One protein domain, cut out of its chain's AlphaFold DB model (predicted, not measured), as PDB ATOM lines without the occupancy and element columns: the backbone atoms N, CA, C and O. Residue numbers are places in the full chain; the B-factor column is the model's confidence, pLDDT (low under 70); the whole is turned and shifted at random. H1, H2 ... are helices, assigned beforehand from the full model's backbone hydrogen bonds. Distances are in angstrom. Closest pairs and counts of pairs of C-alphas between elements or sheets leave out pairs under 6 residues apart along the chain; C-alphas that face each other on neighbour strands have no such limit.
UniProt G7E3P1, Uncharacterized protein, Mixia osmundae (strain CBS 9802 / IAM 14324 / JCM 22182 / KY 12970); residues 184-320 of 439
ATOM      1  N   PRO A 184     -20.560 -22.424  58.634       46.44
ATOM      2  CA  PRO A 184     -20.067 -23.693  59.137       46.44
ATOM      3  C   PRO A 184     -19.825 -24.689  58.007       46.44
ATOM      4  O   PRO A 184     -20.663 -24.897  57.137       46.44
ATOM      5  N   ARG A 185     -18.706 -25.408  58.111       48.22
ATOM      6  CA  ARG A 185     -18.422 -26.609  57.321       48.22
ATOM      7  C   ARG A 185     -19.599 -27.585  57.431       48.22
ATOM      8  O   ARG A 185     -19.814 -28.156  58.506       48.22
ATOM      9  N   HIS A 186     -20.315 -27.840  56.335       43.84
ATOM     10  CA  HIS A 186     -21.184 -29.010  56.270       43.84
ATOM     11  C   HIS A 186     -20.357 -30.256  56.615       43.84
ATOM     12  O   HIS A 186     -19.269 -30.487  56.084       43.84
ATOM     13  N   ARG A 187     -20.848 -31.030  57.589       44.62
ATOM     14  CA  ARG A 187     -20.073 -32.067  58.289       44.62
ATOM     15  C   ARG A 187     -19.686 -33.273  57.428       44.62
ATOM     16  O   ARG A 187     -18.900 -34.078  57.906       44.62
ATOM     17  N   ASN A 188     -20.171 -33.402  56.193       51.88
ATOM     18  CA  ASN A 188     -19.884 -34.556  55.342       51.88
ATOM     19  C   ASN A 188     -19.962 -34.221  53.849       51.88
ATOM     20  O   ASN A 188     -21.067 -34.143  53.333       51.88
ATOM     21  N   VAL A 189     -18.802 -34.122  53.186       50.25
ATOM     22  CA  VAL A 189     -18.430 -34.778  51.909       50.25
ATOM     23  C   VAL A 189     -16.893 -34.731  51.854       50.25
ATOM     24  O   VAL A 189     -16.313 -33.649  51.918       50.25
ATOM     25  N   ARG A 190     -16.193 -35.875  51.829       56.72
ATOM     26  CA  ARG A 190     -14.717 -35.908  51.886       56.72
ATOM     27  C   ARG A 190     -14.112 -36.783  50.797       56.72
ATOM     28  O   ARG A 190     -13.931 -37.977  51.004       56.72
ATOM     29  N   THR A 191     -13.694 -36.124  49.723       64.75
ATOM     30  CA  THR A 191     -12.514 -36.529  48.941       64.75
ATOM     31  C   THR A 191     -11.843 -35.288  48.349       64.75
ATOM     32  O   THR A 191     -10.759 -34.940  48.810       64.75
ATOM     33  N   TYR A 192     -12.529 -34.514  47.495       75.06
ATOM     34  CA  TYR A 192     -11.907 -33.368  46.808       75.06
ATOM     35  C   TYR A 192     -11.392 -32.266  47.749       75.06
ATOM     36  O   TYR A 192     -10.223 -31.910  47.655       75.06
ATOM     37  N   ALA A 193     -12.189 -31.779  48.714       82.44
ATOM     38  CA  ALA A 193     -11.718 -30.774  49.682       82.44
ATOM     39  C   ALA A 193     -10.416 -31.191  50.386       82.44
ATOM     40  O   ALA A 193      -9.531 -30.371  50.620       82.44
ATOM     41  N   ALA A 194     -10.301 -32.469  50.760       82.06
ATOM     42  CA  ALA A 194      -9.122 -32.966  51.458       82.06
ATOM     43  C   ALA A 194      -7.891 -32.940  50.547       82.06
ATOM     44  O   ALA A 194      -6.824 -32.519  50.988       82.06
ATOM     45  N   ASP A 195      -8.046 -33.351  49.292       82.56
ATOM     46  CA  ASP A 195      -6.961 -33.366  48.313       82.56
ATOM     47  C   ASP A 195      -6.561 -31.948  47.894       82.56
ATOM     48  O   ASP A 195      -5.369 -31.642  47.873       82.56
ATOM     49  N   TYR A 196      -7.531 -31.049  47.705       86.88
ATOM     50  CA  TYR A 196      -7.295 -29.626  47.459       86.88
ATOM     51  C   TYR A 196      -6.455 -28.988  48.571       86.88
ATOM     52  O   TYR A 196      -5.401 -28.408  48.309       86.88
ATOM     53  N   TRP A 197      -6.868 -29.140  49.834       88.38
ATOM     54  CA  TRP A 197      -6.151 -28.531  50.957       88.38
ATOM     55  C   TRP A 197      -4.809 -29.204  51.252       88.38
ATOM     56  O   TRP A 197      -3.889 -28.529  51.710       88.38
ATOM     57  N   ARG A 198      -4.650 -30.504  50.967       86.06
ATOM     58  CA  ARG A 198      -3.336 -31.173  51.005       86.06
ATOM     59  C   ARG A 198      -2.400 -30.610  49.945       86.06
ATOM     60  O   ARG A 198      -1.247 -30.320  50.253       86.06
ATOM     61  N   TRP A 199      -2.896 -30.442  48.723       90.94
ATOM     62  CA  TRP A 199      -2.130 -29.836  47.646       90.94
ATOM     63  C   TRP A 199      -1.738 -28.397  48.004       90.94
ATOM     64  O   TRP A 199      -0.548 -28.098  47.995       90.94
ATOM     65  N   ARG A 200      -2.671 -27.542  48.451       89.44
ATOM     66  CA  ARG A 200      -2.361 -26.175  48.925       89.44
ATOM     67  C   ARG A 200      -1.328 -26.169  50.054       89.44
ATOM     68  O   ARG A 200      -0.369 -25.412  49.986       89.44
ATOM     69  N   ALA A 201      -1.474 -27.056  51.041       88.62
ATOM     70  CA  ALA A 201      -0.527 -27.199  52.146       88.62
ATOM     71  C   ALA A 201       0.902 -27.533  51.673       88.62
ATOM     72  O   ALA A 201       1.881 -27.054  52.249       88.62
ATOM     73  N   SER A 202       1.018 -28.340  50.612       89.44
ATOM     74  CA  SER A 202       2.304 -28.709  50.005       89.44
ATOM     75  C   SER A 202       2.981 -27.577  49.226       89.44
ATOM     76  O   SER A 202       4.174 -27.672  48.971       89.44
ATOM     77  N   GLN A 203       2.247 -26.513  48.871       92.56
ATOM     78  CA  GLN A 203       2.798 -25.346  48.169       92.56
ATOM     79  C   GLN A 203       3.485 -24.339  49.112       92.56
ATOM     80  O   GLN A 203       4.072 -23.371  48.638       92.56
ATOM     81  N   HIS A 204       3.403 -24.520  50.434       88.44
ATOM     82  CA  HIS A 204       4.141 -23.686  51.387       88.44
ATOM     83  C   HIS A 204       5.604 -24.129  51.506       88.44
ATOM     84  O   HIS A 204       5.899 -25.318  51.398       88.44
ATOM     85  N   ASP A 205       6.495 -23.184  51.820       88.12
ATOM     86  CA  ASP A 205       7.896 -23.456  52.147       88.12
ATOM     87  C   ASP A 205       8.236 -22.943  53.567       88.12
ATOM     88  O   ASP A 205       8.283 -21.727  53.778       88.12
ATOM     89  N   PRO A 206       8.406 -23.830  54.572       91.44
ATOM     90  CA  PRO A 206       8.234 -25.282  54.495       91.44
ATOM     91  C   PRO A 206       6.749 -25.694  54.395       91.44
ATOM     92  O   PRO A 206       5.866 -24.943  54.832       91.44
ATOM     93  N   PRO A 207       6.448 -26.912  53.899       92.44
ATOM     94  CA  PRO A 207       5.082 -27.419  53.823       92.44
ATOM     95  C   PRO A 207       4.383 -27.383  55.185       92.44
ATOM     96  O   PRO A 207       4.876 -27.935  56.173       92.44
ATOM     97  N   ARG A 208       3.203 -26.759  55.246       93.25
ATOM     98  CA  ARG A 208       2.410 -26.631  56.479       93.25
ATOM     99  C   ARG A 208       0.922 -26.721  56.202       93.25
ATOM    100  O   ARG A 208       0.465 -26.478  55.093       93.25
ATOM    101  N   ARG A 209       0.138 -27.032  57.236       87.69
ATOM    102  CA  ARG A 209      -1.328 -26.994  57.136       87.69
ATOM    103  C   ARG A 209      -1.797 -25.571  56.833       87.69
ATOM    104  O   ARG A 209      -1.254 -24.615  57.392       87.69
ATOM    105  N   CYS A 210      -2.829 -25.465  56.002       86.88
ATOM    106  CA  CYS A 210      -3.483 -24.188  55.758       86.88
ATOM    107  C   CYS A 210      -4.190 -23.698  57.032       86.88
ATOM    108  O   CYS A 210      -4.803 -24.493  57.757       86.88
ATOM    109  N   THR A 211      -4.079 -22.406  57.319       87.94
ATOM    110  CA  THR A 211      -4.723 -21.754  58.463       87.94
ATOM    111  C   THR A 211      -6.221 -21.571  58.212       87.94
ATOM    112  O   THR A 211      -6.719 -21.740  57.097       87.94
ATOM    113  N   ALA A 212      -6.972 -21.224  59.261       82.38
ATOM    114  CA  ALA A 212      -8.378 -20.858  59.103       82.38
ATOM    115  C   ALA A 212      -8.543 -19.634  58.185       82.38
ATOM    116  O   ALA A 212      -9.437 -19.632  57.347       82.38
ATOM    117  N   GLU A 213      -7.642 -18.655  58.296       84.81
ATOM    118  CA  GLU A 213      -7.621 -17.438  57.477       84.81
ATOM    119  C   GLU A 213      -7.380 -17.742  55.992       84.81
ATOM    120  O   GLU A 213      -8.053 -17.179  55.137       84.81
ATOM    121  N   GLU A 214      -6.488 -18.681  55.664       85.81
ATOM    122  CA  GLU A 214      -6.238 -19.082  54.270       85.81
ATOM    123  C   GLU A 214      -7.459 -19.756  53.637       85.81
ATOM    124  O   GLU A 214      -7.797 -19.487  52.486       85.81
ATOM    125  N   ILE A 215      -8.155 -20.598  54.405       84.25
ATOM    126  CA  ILE A 215      -9.392 -21.251  53.958       84.25
ATOM    127  C   ILE A 215     -10.503 -20.219  53.743       84.25
ATOM    128  O   ILE A 215     -11.249 -20.291  52.769       84.25
ATOM    129  N   GLN A 216     -10.596 -19.256  54.655       82.88
ATOM    130  CA  GLN A 216     -11.534 -18.143  54.592       82.88
ATOM    131  C   GLN A 216     -11.277 -17.233  53.387       82.88
ATOM    132  O   GLN A 216     -12.220 -16.889  52.675       82.88
ATOM    133  N   SER A 217     -10.013 -16.892  53.128       84.25
ATOM    134  CA  SER A 217      -9.607 -16.079  51.981       84.25
ATOM    135  C   SER A 217      -9.946 -16.761  50.656       84.25
ATOM    136  O   SER A 217     -10.483 -16.114  49.765       84.25
ATOM    137  N   ASP A 218      -9.707 -18.070  50.529       87.94
ATOM    138  CA  ASP A 218     -10.025 -18.834  49.312       87.94
ATOM    139  C   ASP A 218     -11.538 -18.885  49.037       87.94
ATOM    140  O   ASP A 218     -11.989 -18.624  47.921       87.94
ATOM    141  N   ALA A 219     -12.345 -19.150  50.073       86.62
ATOM    142  CA  ALA A 219     -13.801 -19.127  49.955       86.62
ATOM    143  C   ALA A 219     -14.307 -17.730  49.556       86.62
ATOM    144  O   ALA A 219     -15.178 -17.601  48.692       86.62
ATOM    145  N   TRP A 220     -13.733 -16.675  50.139       86.50
ATOM    146  CA  TRP A 220     -14.057 -15.297  49.786       86.50
ATOM    147  C   TRP A 220     -13.685 -14.968  48.336       86.50
ATOM    148  O   TRP A 220     -14.510 -14.424  47.604       86.50
ATOM    149  N   GLU A 221     -12.498 -15.361  47.874       88.25
ATOM    150  CA  GLU A 221     -12.094 -15.201  46.472       88.25
ATOM    151  C   GLU A 221     -13.086 -15.873  45.515       88.25
ATOM    152  O   GLU A 221     -13.480 -15.275  44.513       88.25
ATOM    153  N   ARG A 222     -13.581 -17.068  45.851       90.44
ATOM    154  CA  ARG A 222     -14.598 -17.767  45.049       90.44
ATOM    155  C   ARG A 222     -15.963 -17.085  45.076       90.44
ATOM    156  O   ARG A 222     -16.638 -17.050  44.049       90.44
ATOM    157  N   GLN A 223     -16.358 -16.483  46.195       87.81
ATOM    158  CA  GLN A 223     -17.553 -15.630  46.242       87.81
ATOM    159  C   GLN A 223     -17.409 -14.412  45.328       87.81
ATOM    160  O   GLN A 223     -18.345 -14.065  44.607       87.81
ATOM    161  N   LEU A 224     -16.227 -13.795  45.288       85.56
ATOM    162  CA  LEU A 224     -15.952 -12.705  44.354       85.56
ATOM    163  C   LEU A 224     -15.989 -13.182  42.902       85.56
ATOM    164  O   LEU A 224     -16.470 -12.442  42.052       85.56
ATOM    165  N   MET A 225     -15.534 -14.400  42.599       90.94
ATOM    166  CA  MET A 225     -15.679 -14.971  41.255       90.94
ATOM    167  C   MET A 225     -17.153 -15.082  40.843       90.94
ATOM    168  O   MET A 225     -17.496 -14.679  39.733       90.94
ATOM    169  N   LEU A 226     -18.028 -15.558  41.741       90.50
ATOM    170  CA  LEU A 226     -19.475 -15.596  41.501       90.50
ATOM    171  C   LEU A 226     -20.042 -14.192  41.250       90.50
ATOM    172  O   LEU A 226     -20.739 -13.990  40.259       90.50
ATOM    173  N   TRP A 227     -19.686 -13.224  42.101       88.56
ATOM    174  CA  TRP A 227     -20.109 -11.825  41.974       88.56
ATOM    175  C   TRP A 227     -19.683 -11.187  40.649       88.56
ATOM    176  O   TRP A 227     -20.482 -10.522  39.999       88.56
ATOM    177  N   ARG A 228     -18.428 -11.401  40.231       85.56
ATOM    178  CA  ARG A 228     -17.877 -10.850  38.980       85.56
ATOM    179  C   ARG A 228     -18.624 -11.351  37.751       85.56
ATOM    180  O   ARG A 228     -18.695 -10.633  36.760       85.56
ATOM    181  N   PHE A 229     -19.124 -12.585  37.795       89.31
ATOM    182  CA  PHE A 229     -19.923 -13.133  36.707       89.31
ATOM    183  C   PHE A 229     -21.337 -12.550  36.702       89.31
ATOM    184  O   PHE A 229     -21.778 -12.055  35.667       89.31
ATOM    185  N   ASP A 230     -22.022 -12.581  37.844       88.50
ATOM    186  CA  ASP A 230     -23.300 -11.902  38.027       88.50
ATOM    187  C   ASP A 230     -23.462 -11.501  39.498       88.50
ATOM    188  O   ASP A 230     -23.389 -12.334  40.408       88.50
ATOM    189  N   ASN A 231     -23.710 -10.208  39.734       83.50
ATOM    190  CA  ASN A 231     -23.823  -9.643  41.078       83.50
ATOM    191  C   ASN A 231     -24.859 -10.380  41.940       83.50
ATOM    192  O   ASN A 231     -24.707 -10.443  43.159       83.50
ATOM    193  N   ALA A 232     -25.897 -10.950  41.322       85.19
ATOM    194  CA  ALA A 232     -26.968 -11.637  42.020       85.19
ATOM    195  C   ALA A 232     -26.591 -13.047  42.510       85.19
ATOM    196  O   ALA A 232     -27.327 -13.638  43.304       85.19
ATOM    197  N   LEU A 233     -25.448 -13.589  42.074       88.44
ATOM    198  CA  LEU A 233     -24.895 -14.835  42.612       88.44
ATOM    199  C   LEU A 233     -24.135 -14.639  43.916       88.44
ATOM    200  O   LEU A 233     -23.975 -15.588  44.686       88.44
ATOM    201  N   PHE A 234     -23.688 -13.418  44.197       85.69
ATOM    202  CA  PHE A 234     -23.053 -13.123  45.468       85.69
ATOM    203  C   PHE A 234     -24.088 -13.170  46.578       85.69
ATOM    204  O   PHE A 234     -25.001 -12.347  46.634       85.69
ATOM    205  N   GLY A 235     -23.979 -14.130  47.483       78.50
ATOM    206  CA  GLY A 235     -25.141 -14.420  48.316       78.50
ATOM    207  C   GLY A 235     -25.510 -15.870  48.348       78.50
ATOM    208  O   GLY A 235     -25.936 -16.396  49.368       78.50
ATOM    209  N   ILE A 236     -25.446 -16.483  47.175       85.62
ATOM    210  CA  ILE A 236     -26.426 -17.509  46.873       85.62
ATOM    211  C   ILE A 236     -26.208 -18.790  47.669       85.62
ATOM    212  O   ILE A 236     -27.155 -19.511  47.954       85.62
ATOM    213  N   THR A 237     -24.972 -19.020  48.097       84.44
ATOM    214  CA  THR A 237     -24.558 -20.182  48.885       84.44
ATOM    215  C   THR A 237     -25.072 -20.161  50.326       84.44
ATOM    216  O   THR A 237     -24.910 -21.145  51.030       84.44
ATOM    217  N   TRP A 238     -25.642 -19.047  50.796       76.12
ATOM    218  CA  TRP A 238     -26.219 -18.916  52.143       76.12
ATOM    219  C   TRP A 238     -27.631 -18.317  52.122       76.12
ATOM    220  O   TRP A 238     -28.216 -18.067  53.178       76.12
ATOM    221  N   THR A 239     -28.180 -18.038  50.939       77.12
ATOM    222  CA  THR A 239     -29.536 -17.511  50.813       77.12
ATOM    223  C   THR A 239     -30.541 -18.644  50.976       77.12
ATOM    224  O   THR A 239     -30.515 -19.621  50.229       77.12
ATOM    225  N   ASN A 240     -31.481 -18.495  51.909       76.81
ATOM    226  CA  ASN A 240     -32.619 -19.399  51.987       76.81
ATOM    227  C   ASN A 240     -33.597 -19.080  50.847       76.81
ATOM    228  O   ASN A 240     -34.430 -18.181  50.946       76.81
ATOM    229  N   LEU A 241     -33.469 -19.800  49.732       80.75
ATOM    230  CA  LEU A 241     -34.281 -19.567  48.532       80.75
ATOM    231  C   LEU A 241     -35.781 -19.828  48.742       80.75
ATOM    232  O   LEU A 241     -36.586 -19.419  47.908       80.75
ATOM    233  N   GLY A 242     -36.158 -20.504  49.832       66.94
ATOM    234  CA  GLY A 242     -37.554 -20.733  50.201       66.94
ATOM    235  C   GLY A 242     -38.248 -19.522  50.831       66.94
ATOM    236  O   GLY A 242     -39.476 -19.503  50.874       66.94
ATOM    237  N   ASP A 243     -37.495 -18.517  51.290       68.62
ATOM    238  CA  ASP A 243     -38.061 -17.375  52.006       68.62
ATOM    239  C   ASP A 243     -38.500 -16.273  51.033       68.62
ATOM    240  O   ASP A 243     -37.720 -15.765  50.214       68.62
ATOM    241  N   ALA A 244     -39.771 -15.876  51.139       53.72
ATOM    242  CA  ALA A 244     -40.312 -14.737  50.409       53.72
ATOM    243  C   ALA A 244     -39.527 -13.468  50.787       53.72
ATOM    244  O   ALA A 244     -39.527 -13.054  51.942       53.72
ATOM    245  N   GLY A 245     -38.846 -12.852  49.814       57.53
ATOM    246  CA  GLY A 245     -38.033 -11.648  50.040       57.53
ATOM    247  C   GLY A 245     -36.527 -11.887  50.170       57.53
ATOM    248  O   GLY A 245     -35.796 -10.946  50.458       57.53
ATOM    249  N   SER A 246     -36.038 -13.099  49.891       62.22
ATOM    250  CA  SER A 246     -34.603 -13.427  49.908       62.22
ATOM    251  C   SER A 246     -33.725 -12.597  48.951       62.22
ATOM    252  O   SER A 246     -32.499 -12.671  49.015       62.22
ATOM    253  N   GLY A 247     -34.332 -11.821  48.043       68.38
ATOM    254  CA  GLY A 247     -33.635 -11.006  47.045       68.38
ATOM    255  C   GLY A 247     -32.920 -11.826  45.967       68.38
ATOM    256  O   GLY A 247     -32.349 -11.246  45.045       68.38
ATOM    257  N   ALA A 248     -32.961 -13.161  46.054       75.75
ATOM    258  CA  ALA A 248     -32.378 -14.036  45.053       75.75
ATOM    259  C   ALA A 248     -33.147 -13.936  43.727       75.75
ATOM    260  O   ALA A 248     -34.380 -13.827  43.727       75.75
ATOM    261  N   PRO A 249     -32.452 -14.024  42.581       82.25
ATOM    262  CA  PRO A 249     -33.115 -14.085  41.291       82.25
ATOM    263  C   PRO A 249     -34.089 -15.258  41.197       82.25
ATOM    264  O   PRO A 249     -33.792 -16.384  41.591       82.25
ATOM    265  N   THR A 250     -35.235 -15.012  40.569       85.38
ATOM    266  CA  THR A 250     -36.348 -15.971  40.451       85.38
ATOM    267  C   THR A 250     -36.050 -17.204  39.594       85.38
ATOM    268  O   THR A 250     -36.876 -18.118  39.536       85.38
ATOM    269  N   HIS A 251     -34.919 -17.222  38.886       88.12
ATOM    270  CA  HIS A 251     -34.459 -18.362  38.098       88.12
ATOM    271  C   HIS A 251     -33.517 -19.285  38.882       88.12
ATOM    272  O   HIS A 251     -33.280 -20.405  38.432       88.12
ATOM    273  N   ILE A 252     -33.002 -18.862  40.040       91.50
ATOM    274  CA  ILE A 252     -32.090 -19.690  40.826       91.50
ATOM    275  C   ILE A 252     -32.854 -20.796  41.550       91.50
ATOM    276  O   ILE A 252     -33.937 -20.590  42.095       91.50
ATOM    277  N   THR A 253     -32.261 -21.987  41.551       92.75
ATOM    278  CA  THR A 253     -32.795 -23.178  42.207       92.75
ATOM    279  C   THR A 253     -31.915 -23.590  43.384       92.75
ATOM    280  O   THR A 253     -30.731 -23.251  43.441       92.75
ATOM    281  N   CYS A 254     -32.468 -24.362  44.320       91.12
ATOM    282  CA  CYS A 254     -31.722 -24.925  45.448       91.12
ATOM    283  C   CYS A 254     -30.561 -25.815  44.985       91.12
ATOM    284  O   CYS A 254     -29.504 -25.829  45.609       91.12
ATOM    285  N   ASP A 255     -30.741 -26.539  43.878       92.94
ATOM    286  CA  ASP A 255     -29.695 -27.385  43.295       92.94
ATOM    287  C   ASP A 255     -28.513 -26.544  42.790       92.94
ATOM    288  O   ASP A 255     -27.360 -26.866  43.068       92.94
ATOM    289  N   PHE A 256     -28.800 -25.414  42.135       95.38
ATOM    290  CA  PHE A 256     -27.773 -24.485  41.673       95.38
ATOM    291  C   PHE A 256     -27.090 -23.735  42.822       95.38
ATOM    292  O   PHE A 256     -25.869 -23.602  42.826       95.38
ATOM    293  N   ALA A 257     -27.835 -23.304  43.845       92.44
ATOM    294  CA  ALA A 257     -27.232 -22.713  45.042       92.44
ATOM    295  C   ALA A 257     -26.259 -23.683  45.733       92.44
ATOM    296  O   ALA A 257     -25.153 -23.289  46.093       92.44
ATOM    297  N   ASN A 258     -26.621 -24.967  45.820       90.75
ATOM    298  CA  ASN A 258     -25.746 -26.030  46.318       90.75
ATOM    299  C   ASN A 258     -24.530 -26.279  45.400       90.75
ATOM    300  O   ASN A 258     -23.448 -26.608  45.880       90.75
ATOM    301  N   LEU A 259     -24.669 -26.122  44.076       93.44
ATOM    302  CA  LEU A 259     -23.530 -26.165  43.151       93.44
ATOM    303  C   LEU A 259     -22.540 -25.027  43.449       93.44
ATOM    304  O   LEU A 259     -21.346 -25.282  43.599       93.44
ATOM    305  N   CYS A 260     -23.038 -23.797  43.598       93.56
ATOM    306  CA  CYS A 260     -22.229 -22.641  43.987       93.56
ATOM    307  C   CYS A 260     -21.587 -22.831  45.368       93.56
ATOM    308  O   CYS A 260     -20.421 -22.495  45.557       93.56
ATOM    309  N   GLU A 261     -22.311 -23.408  46.328       90.06
ATOM    310  CA  GLU A 261     -21.783 -23.714  47.660       90.06
ATOM    311  C   GLU A 261     -20.609 -24.695  47.568       90.06
ATOM    312  O   GLU A 261     -19.529 -24.445  48.104       90.06
ATOM    313  N   LYS A 262     -20.781 -25.786  46.817       90.12
ATOM    314  CA  LYS A 262     -19.719 -26.770  46.594       90.12
ATOM    315  C   LYS A 262     -18.518 -26.195  45.861       90.12
ATOM    316  O   LYS A 262     -17.394 -26.594  46.160       90.12
ATOM    317  N   PHE A 263     -18.745 -25.279  44.925       93.06
ATOM    318  CA  PHE A 263     -17.678 -24.537  44.268       93.06
ATOM    319  C   PHE A 263     -16.895 -23.693  45.272       93.06
ATOM    320  O   PHE A 263     -15.672 -23.790  45.304       93.06
ATOM    321  N   VAL A 264     -17.581 -22.908  46.105       90.31
ATOM    322  CA  VAL A 264     -16.957 -21.987  47.066       90.31
ATOM    323  C   VAL A 264     -16.194 -22.733  48.157       90.31
ATOM    324  O   VAL A 264     -15.084 -22.340  48.506       90.31
ATOM    325  N   PHE A 265     -16.760 -23.817  48.685       86.88
ATOM    326  CA  PHE A 265     -16.198 -24.528  49.838       86.88
ATOM    327  C   PHE A 265     -15.460 -25.823  49.475       86.88
ATOM    328  O   PHE A 265     -15.070 -26.576  50.370       86.88
ATOM    329  N   HIS A 266     -15.273 -26.102  48.179       86.31
ATOM    330  CA  HIS A 266     -14.644 -27.325  47.650       86.31
ATOM    331  C   HIS A 266     -15.272 -28.627  48.168       86.31
ATOM    332  O   HIS A 266     -14.620 -29.666  48.235       86.31
ATOM    333  N   SER A 267     -16.548 -28.591  48.552       84.44
ATOM    334  CA  SER A 267     -17.232 -29.704  49.222       84.44
ATOM    335  C   SER A 267     -17.832 -30.734  48.253       84.44
ATOM    336  O   SER A 267     -18.540 -31.648  48.669       84.44
ATOM    337  N   ALA A 268     -17.565 -30.620  46.953       83.81
ATOM    338  CA  ALA A 268     -17.967 -31.617  45.965       83.81
ATOM    339  C   ALA A 268     -17.082 -32.883  46.004       83.81
ATOM    340  O   ALA A 268     -15.996 -32.874  46.578       83.81
ATOM    341  N   PRO A 269     -17.521 -33.999  45.392       82.81
ATOM    342  CA  PRO A 269     -16.660 -35.163  45.159       82.81
ATOM    343  C   PRO A 269     -15.610 -34.935  44.056       82.81
ATOM    344  O   PRO A 269     -14.642 -35.686  43.986       82.81
ATOM    345  N   SER A 270     -15.795 -33.922  43.208       86.56
ATOM    346  CA  SER A 270     -14.911 -33.533  42.105       86.56
ATOM    347  C   SER A 270     -14.778 -32.012  42.040       86.56
ATOM    348  O   SER A 270     -15.582 -31.298  42.643       86.56
ATOM    349  N   GLU A 271     -13.804 -31.514  41.281       90.75
ATOM    350  CA  GLU A 271     -13.691 -30.082  41.007       90.75
ATOM    351  C   GLU A 271     -14.947 -29.567  40.284       90.75
ATOM    352  O   GLU A 271     -15.440 -30.193  39.345       90.75
ATOM    353  N   ILE A 272     -15.459 -28.426  40.748       92.94
ATOM    354  CA  ILE A 272     -16.467 -27.628  40.044       92.94
ATOM    355  C   ILE A 272     -15.743 -26.403  39.501       92.94
ATOM    356  O   ILE A 272     -15.035 -25.720  40.247       92.94
ATOM    357  N   THR A 273     -15.920 -26.126  38.213       95.44
ATOM    358  CA  THR A 273     -15.293 -24.985  37.541       95.44
ATOM    359  C   THR A 273     -16.255 -23.805  37.439       95.44
ATOM    360  O   THR A 273     -17.478 -23.964  37.491       95.44
ATOM    361  N   MET A 274     -15.704 -22.602  37.248       95.62
ATOM    362  CA  MET A 274     -16.522 -21.415  36.995       95.62
ATOM    363  C   MET A 274     -17.307 -21.543  35.679       95.62
ATOM    364  O   MET A 274     -18.472 -21.166  35.631       95.62
ATOM    365  N   ASP A 275     -16.730 -22.166  34.647       96.25
ATOM    366  CA  ASP A 275     -17.414 -22.415  33.369       96.25
ATOM    367  C   ASP A 275     -18.674 -23.274  33.535       96.25
ATOM    368  O   ASP A 275     -19.697 -23.017  32.892       96.25
ATOM    369  N   GLN A 276     -18.629 -24.271  34.427       95.31
ATOM    370  CA  GLN A 276     -19.799 -25.083  34.750       95.31
ATOM    371  C   GLN A 276     -20.900 -24.230  35.390       95.31
ATOM    372  O   GLN A 276     -22.049 -24.299  34.954       95.31
ATOM    373  N   ILE A 277     -20.551 -23.393  36.374       96.56
ATOM    374  CA  ILE A 277     -21.494 -22.465  37.018       96.56
ATOM    375  C   ILE A 277     -22.104 -21.517  35.986       96.56
ATOM    376  O   ILE A 277     -23.320 -21.349  35.953       96.56
ATOM    377  N   MET A 278     -21.281 -20.925  35.119       95.88
ATOM    378  CA  MET A 278     -21.733 -19.991  34.087       95.88
ATOM    379  C   MET A 278     -22.697 -20.653  33.099       95.88
ATOM    380  O   MET A 278     -23.710 -20.060  32.722       95.88
ATOM    381  N   THR A 279     -22.391 -21.884  32.688       94.81
ATOM    382  CA  THR A 279     -23.226 -22.667  31.771       94.81
ATOM    383  C   THR A 279     -24.573 -22.991  32.405       94.81
ATOM    384  O   THR A 279     -25.617 -22.713  31.814       94.81
ATOM    385  N   ASP A 280     -24.561 -23.526  33.627       95.56
ATOM    386  CA  ASP A 280     -25.782 -23.914  34.328       95.56
ATOM    387  C   ASP A 280     -26.634 -22.682  34.694       95.56
ATOM    388  O   ASP A 280     -27.859 -22.737  34.592       95.56
ATOM    389  N   TYR A 281     -26.013 -21.545  35.026       95.56
ATOM    390  CA  TYR A 281     -26.712 -20.284  35.294       95.56
ATOM    391  C   TYR A 281     -27.491 -19.778  34.076       95.56
ATOM    392  O   TYR A 281     -28.692 -19.515  34.169       95.56
ATOM    393  N   ARG A 282     -26.825 -19.683  32.916       94.38
ATOM    394  CA  ARG A 282     -27.449 -19.222  31.665       94.38
ATOM    395  C   ARG A 282     -28.589 -20.142  31.242       94.38
ATOM    396  O   ARG A 282     -29.667 -19.659  30.902       94.38
ATOM    397  N   LEU A 283     -28.376 -21.455  31.345       93.44
ATOM    398  CA  LEU A 283     -29.409 -22.451  31.077       93.44
ATOM    399  C   LEU A 283     -30.632 -22.244  31.980       93.44
ATOM    400  O   LEU A 283     -31.764 -22.257  31.502       93.44
ATOM    401  N   LEU A 284     -30.431 -22.041  33.284       94.50
ATOM    402  CA  LEU A 284     -31.536 -21.809  34.218       94.50
ATOM    403  C   LEU A 284     -32.275 -20.503  33.924       94.50
ATOM    404  O   LEU A 284     -33.503 -20.480  33.996       94.50
ATOM    405  N   GLN A 285     -31.562 -19.438  33.564       93.69
ATOM    406  CA  GLN A 285     -32.169 -18.167  33.179       93.69
ATOM    407  C   GLN A 285     -33.064 -18.324  31.939       93.69
ATOM    408  O   GLN A 285     -34.227 -17.913  31.959       93.69
ATOM    409  N   GLU A 286     -32.559 -18.974  30.891       92.38
ATOM    410  CA  GLU A 286     -33.319 -19.253  29.672       92.38
ATOM    411  C   GLU A 286     -34.535 -20.145  29.954       92.38
ATOM    412  O   GLU A 286     -35.671 -19.821  29.592       92.38
ATOM    413  N   ARG A 287     -34.330 -21.258  30.659       92.94
ATOM    414  CA  ARG A 287     -35.405 -22.205  30.966       92.94
ATOM    415  C   ARG A 287     -36.445 -21.593  31.898       92.94
ATOM    416  O   ARG A 287     -37.625 -21.910  31.763       92.94
ATOM    417  N   ARG A 288     -36.065 -20.663  32.782       93.00
ATOM    418  CA  ARG A 288     -37.028 -19.906  33.593       93.00
ATOM    419  C   ARG A 288     -37.909 -19.021  32.723       93.00
ATOM    420  O   ARG A 288     -39.103 -18.907  33.006       93.00
ATOM    421  N   HIS A 289     -37.360 -18.414  31.672       92.12
ATOM    422  CA  HIS A 289     -38.151 -17.638  30.719       92.12
ATOM    423  C   HIS A 289     -39.176 -18.529  30.002       92.12
ATOM    424  O   HIS A 289     -40.371 -18.230  30.034       92.12
ATOM    425  N   GLN A 290     -38.738 -19.677  29.474       91.56
ATOM    426  CA  GLN A 290     -39.620 -20.664  28.836       91.56
ATOM    427  C   GLN A 290     -40.706 -21.165  29.795       91.56
ATOM    428  O   GLN A 290     -41.880 -21.224  29.437       91.56
ATOM    429  N   TYR A 291     -40.335 -21.460  31.042       91.44
ATOM    430  CA  TYR A 291     -41.272 -21.882  32.076       91.44
ATOM    431  C   TYR A 291     -42.306 -20.801  32.397       91.44
ATOM    432  O   TYR A 291     -43.485 -21.107  32.526       91.44
ATOM    433  N   THR A 292     -41.898 -19.535  32.470       90.06
ATOM    434  CA  THR A 292     -42.815 -18.412  32.727       90.06
ATOM    435  C   THR A 292     -43.798 -18.219  31.570       90.06
ATOM    436  O   THR A 292     -44.991 -18.039  31.807       90.06
ATOM    437  N   ALA A 293     -43.321 -18.317  30.324       90.56
ATOM    438  CA  ALA A 293     -44.173 -18.267  29.138       90.56
ATOM    439  C   ALA A 293     -45.163 -19.443  29.104       90.56
ATOM    440  O   ALA A 293     -46.359 -19.243  28.897       90.56
ATOM    441  N   TRP A 294     -44.687 -20.660  29.394       90.44
ATOM    442  CA  TRP A 294     -45.533 -21.848  29.509       90.44
ATOM    443  C   TRP A 294     -46.600 -21.671  30.600       90.44
ATOM    444  O   TRP A 294     -47.782 -21.872  30.349       90.44
ATOM    445  N   GLN A 295     -46.232 -21.193  31.790       87.12
ATOM    446  CA  GLN A 295     -47.189 -20.949  32.875       87.12
ATOM    447  C   GLN A 295     -48.298 -19.958  32.501       87.12
ATOM    448  O   GLN A 295     -49.421 -20.097  32.987       87.12
ATOM    449  N   ALA A 296     -47.989 -18.958  31.674       86.56
ATOM    450  CA  ALA A 296     -48.973 -18.001  31.183       86.56
ATOM    451  C   ALA A 296     -49.939 -18.635  30.166       86.56
ATOM    452  O   ALA A 296     -51.126 -18.322  30.179       86.56
ATOM    453  N   ALA A 297     -49.445 -19.548  29.324       85.94
ATOM    454  CA  ALA A 297     -50.251 -20.269  28.340       85.94
ATOM    455  C   ALA A 297     -51.128 -21.382  28.955       85.94
ATOM    456  O   ALA A 297     -52.177 -21.703  28.401       85.94
ATOM    457  N   TYR A 298     -50.728 -21.936  30.107       83.62
ATOM    458  CA  TYR A 298     -51.300 -23.154  30.704       83.62
ATOM    459  C   TYR A 298     -51.789 -22.954  32.159       83.62
ATOM    460  O   TYR A 298     -51.214 -23.486  33.124       83.62
ATOM    461  N   PRO A 299     -52.840 -22.139  32.384       73.31
ATOM    462  CA  PRO A 299     -53.270 -21.747  33.725       73.31
ATOM    463  C   PRO A 299     -54.023 -22.837  34.511       73.31
ATOM    464  O   PRO A 299     -54.109 -22.713  35.736       73.31
ATOM    465  N   ARG A 300     -54.573 -23.890  33.876       70.88
ATOM    466  CA  ARG A 300     -55.359 -24.929  34.578       70.88
ATOM    467  C   ARG A 300     -54.506 -26.113  35.027       70.88
ATOM    468  O   ARG A 300     -54.695 -26.561  36.159       70.88
ATOM    469  N   THR A 301     -53.521 -26.570  34.242       65.19
ATOM    470  CA  THR A 301     -52.569 -27.619  34.697       65.19
ATOM    471  C   THR A 301     -51.762 -27.139  35.907       65.19
ATOM    472  O   THR A 301     -51.299 -27.923  36.733       65.19
ATOM    473  N   THR A 302     -51.654 -25.823  36.069       54.97
ATOM    474  CA  THR A 302     -50.925 -25.152  37.144       54.97
ATOM    475  C   THR A 302     -51.761 -24.842  38.395       54.97
ATOM    476  O   THR A 302     -51.187 -24.397  39.385       54.97
ATOM    477  N   ALA A 303     -53.080 -25.084  38.403       48.66
ATOM    478  CA  ALA A 303     -53.965 -24.774  39.538       48.66
ATOM    479  C   ALA A 303     -53.952 -25.829  40.669       48.66
ATOM    480  O   ALA A 303     -54.520 -25.599  41.733       48.66
ATOM    481  N   ARG A 304     -53.308 -26.989  40.461       52.28
ATOM    482  CA  ARG A 304     -53.173 -28.064  41.472       52.28
ATOM    483  C   ARG A 304     -51.744 -28.296  41.971       52.28
ATOM    484  O   ARG A 304     -51.541 -29.127  42.852       52.28
ATOM    485  N   ALA A 305     -50.759 -27.606  41.403       51.91
ATOM    486  CA  ALA A 305     -49.367 -27.747  41.808       51.91
ATOM    487  C   ALA A 305     -49.078 -26.862  43.031       51.91
ATOM    488  O   ALA A 305     -49.709 -25.821  43.204       51.91
ATOM    489  N   LEU A 306     -48.115 -27.290  43.856       55.84
ATOM    490  CA  LEU A 306     -47.406 -26.467  44.847       55.84
ATOM    491  C   LEU A 306     -47.186 -25.036  44.336       55.84
ATOM    492  O   LEU A 306     -47.106 -24.839  43.121       55.84
ATOM    493  N   ASP A 307     -47.029 -24.075  45.254       68.06
ATOM    494  CA  ASP A 307     -46.702 -22.686  44.913       68.06
ATOM    495  C   ASP A 307     -45.709 -22.650  43.737       68.06
ATOM    496  O   ASP A 307     -44.652 -23.284  43.760       68.06
ATOM    497  N   ARG A 308     -46.124 -22.018  42.638       68.38
ATOM    498  CA  ARG A 308     -45.479 -22.121  41.319       68.38
ATOM    499  C   ARG A 308     -43.999 -21.751  41.379       68.38
ATOM    500  O   ARG A 308     -43.179 -22.310  40.653       68.38
ATOM    501  N   VAL A 309     -43.668 -20.812  42.259       68.69
ATOM    502  CA  VAL A 309     -42.294 -20.383  42.530       68.69
ATOM    503  C   VAL A 309     -41.524 -21.480  43.267       68.69
ATOM    504  O   VAL A 309     -40.397 -21.798  42.891       68.69
ATOM    505  N   TYR A 310     -42.158 -22.130  44.244       77.88
ATOM    506  CA  TYR A 310     -41.572 -23.234  44.997       77.88
ATOM    507  C   TYR A 310     -41.226 -24.432  44.105       77.88
ATOM    508  O   TYR A 310     -40.171 -25.033  44.281       77.88
ATOM    509  N   ALA A 311     -42.066 -24.767  43.118       83.69
ATOM    510  CA  ALA A 311     -41.789 -25.876  42.200       83.69
ATOM    511  C   ALA A 311     -40.472 -25.675  41.430       83.69
ATOM    512  O   ALA A 311     -39.630 -26.577  41.409       83.69
ATOM    513  N   TRP A 312     -40.265 -24.484  40.857       89.75
ATOM    514  CA  TRP A 312     -39.023 -24.141  40.164       89.75
ATOM    515  C   TRP A 312     -37.821 -24.164  41.109       89.75
ATOM    516  O   TRP A 312     -36.858 -24.891  40.870       89.75
ATOM    517  N   VAL A 313     -37.904 -23.407  42.207       88.44
ATOM    518  CA  VAL A 313     -36.795 -23.228  43.149       88.44
ATOM    519  C   VAL A 313     -36.375 -24.562  43.769       88.44
ATOM    520  O   VAL A 313     -35.187 -24.877  43.804       88.44
ATOM    521  N   ALA A 314     -37.328 -25.379  44.218       85.69
ATOM    522  CA  ALA A 314     -37.028 -26.609  44.942       85.69
ATOM    523  C   ALA A 314     -36.638 -27.785  44.033       85.69
ATOM    524  O   ALA A 314     -35.926 -28.685  44.482       85.69
ATOM    525  N   ARG A 315     -37.126 -27.829  42.783       88.06
ATOM    526  CA  ARG A 315     -37.010 -29.028  41.927       88.06
ATOM    527  C   ARG A 315     -36.252 -28.817  40.625       88.06
ATOM    528  O   ARG A 315     -35.809 -29.804  40.042       88.06
ATOM    529  N   GLY A 316     -36.086 -27.578  40.174       89.81
ATOM    530  CA  GLY A 316     -35.338 -27.278  38.961       89.81
ATOM    531  C   GLY A 316     -33.870 -27.678  39.106       89.81
ATOM    532  O   GLY A 316     -33.171 -27.214  40.008       89.81
ATOM    533  N   LYS A 317     -33.400 -28.543  38.205       93.12
ATOM    534  CA  LYS A 317     -31.998 -28.970  38.127       93.12
ATOM    535  C   LYS A 317     -31.474 -28.721  36.727       93.12
ATOM    536  O   LYS A 317     -32.087 -29.185  35.767       93.12
ATOM    537  N   ALA A 318     -30.321 -28.066  36.614       90.88
ATOM    538  CA  ALA A 318     -29.705 -27.766  35.322       90.88
ATOM    539  C   ALA A 318     -29.523 -29.036  34.467       90.88
ATOM    540  O   ALA A 318     -29.846 -29.041  33.284       90.88
ATOM    541  N   ALA A 319     -29.124 -30.154  35.084       89.25
ATOM    542  CA  ALA A 319     -28.963 -31.436  34.394       89.25
ATOM    543  C   ALA A 319     -30.252 -31.946  33.717       89.25
ATOM    544  O   ALA A 319     -30.189 -32.460  32.604       89.25
ATOM    545  N   ASN A 320     -31.414 -31.778  34.359       89.06
ATOM    546  CA  ASN A 320     -32.703 -32.217  33.808       89.06
ATOM    547  C   ASN A 320     -33.227 -31.248  32.741       89.06
ATOM    548  O   ASN A 320     -33.958 -31.646  31.841       89.06
TER     549      ASN A 320
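What this domain is: This is residues 184 to 320 of the 439 residues of an uncharacterized protein of Mixia osmundae (strain CBS 9802 / IAM 14324 / JCM 22182 / KY 12970) (UniProt G7E3P1). This is a long, loose rod of helices: H1, H3 and H5 follow one another along its length, and H4, the longest helix, runs back beside H3 as the second arm of a helical hairpin and on to the far end. H2 crosses the H1-side half of H3 at a slant, and a long stretch with no named element, residues 230 to 253, leads from H2 back to H3. The printed part has 137 residues with five named helices, H1 to H5 in order, and no named strand; the class is all helix. The whole is loose, with a radius of gyration of the C-alphas of 17.9 A and spans of 66 by 28 by 27 A.

How they stand to each other: Begin with H1, residues 192 to 202, which touches no helix. A short link leads to H2, residues 212 to 229, and the two are apart. Next comes H3, residues 254 to 265, the hub, touching three helices. H1 and H3 are close but not clearly touching: the closest C-alphas, of Ala 193 and Phe 265, are 7.7 A apart. H2 touches H3 with residues 218 to 226 alone, at a steep tilt of 47 degrees, opposite ways; look at Ala 219 and Val 264, whose C-alphas come closest at 5.1 A. H4, residues 274 to 297, forms a hairpin with H3: they touch at a shallow tilt of 13 degrees, opposite ways, with the C-alphas of Cys 260 and Ile 277 closest at 7.0 A. H2 and H4 only just touch, with 3 pairs of C-alphas within 8 A, the closest being Phe 229 and Met 278 at 7.6 A. H5, residues 308 to 315, touches H3 at a steep tilt of 45 degrees, the same way, with the C-alphas of Cys 254 and Ala 314 closest at 5.6 A; H4 and H5 are near each other. In H1, H2, H3 and H4 every O i to N i+4 pair is within hydrogen-bond range; in H5, 3 of 4 are.

Where its parts are: Find C-alpha 192 at (-11.907, -33.368, 46.808); from there H1 runs 15.3 A to Ser 202. H2 covers 26.4 A from Ala 212 to Phe 229, and H3 16.1 A from Cys 254 to Phe 265. Find C-alpha 274 at (-16.522, -21.415, 36.995), where H4 begins its 34.8 A. H5 runs 10.9 A and ends at C-alpha 315, (-37.010, -29.028, 41.927).

The domain as a whole: The two C-alphas farthest apart, of Pro 206 and Arg 300, are 66.6 A apart. Residues 296 to 301, of which 296 and 297 belong to H4, stand free. The printed part has no cut, and the link from H2 to H3, 24 residues, is long. The mean pLDDT of the printed part is 82.9; look for values under 70 at residues 184 to 191, 242 to 247 and 301 to 309.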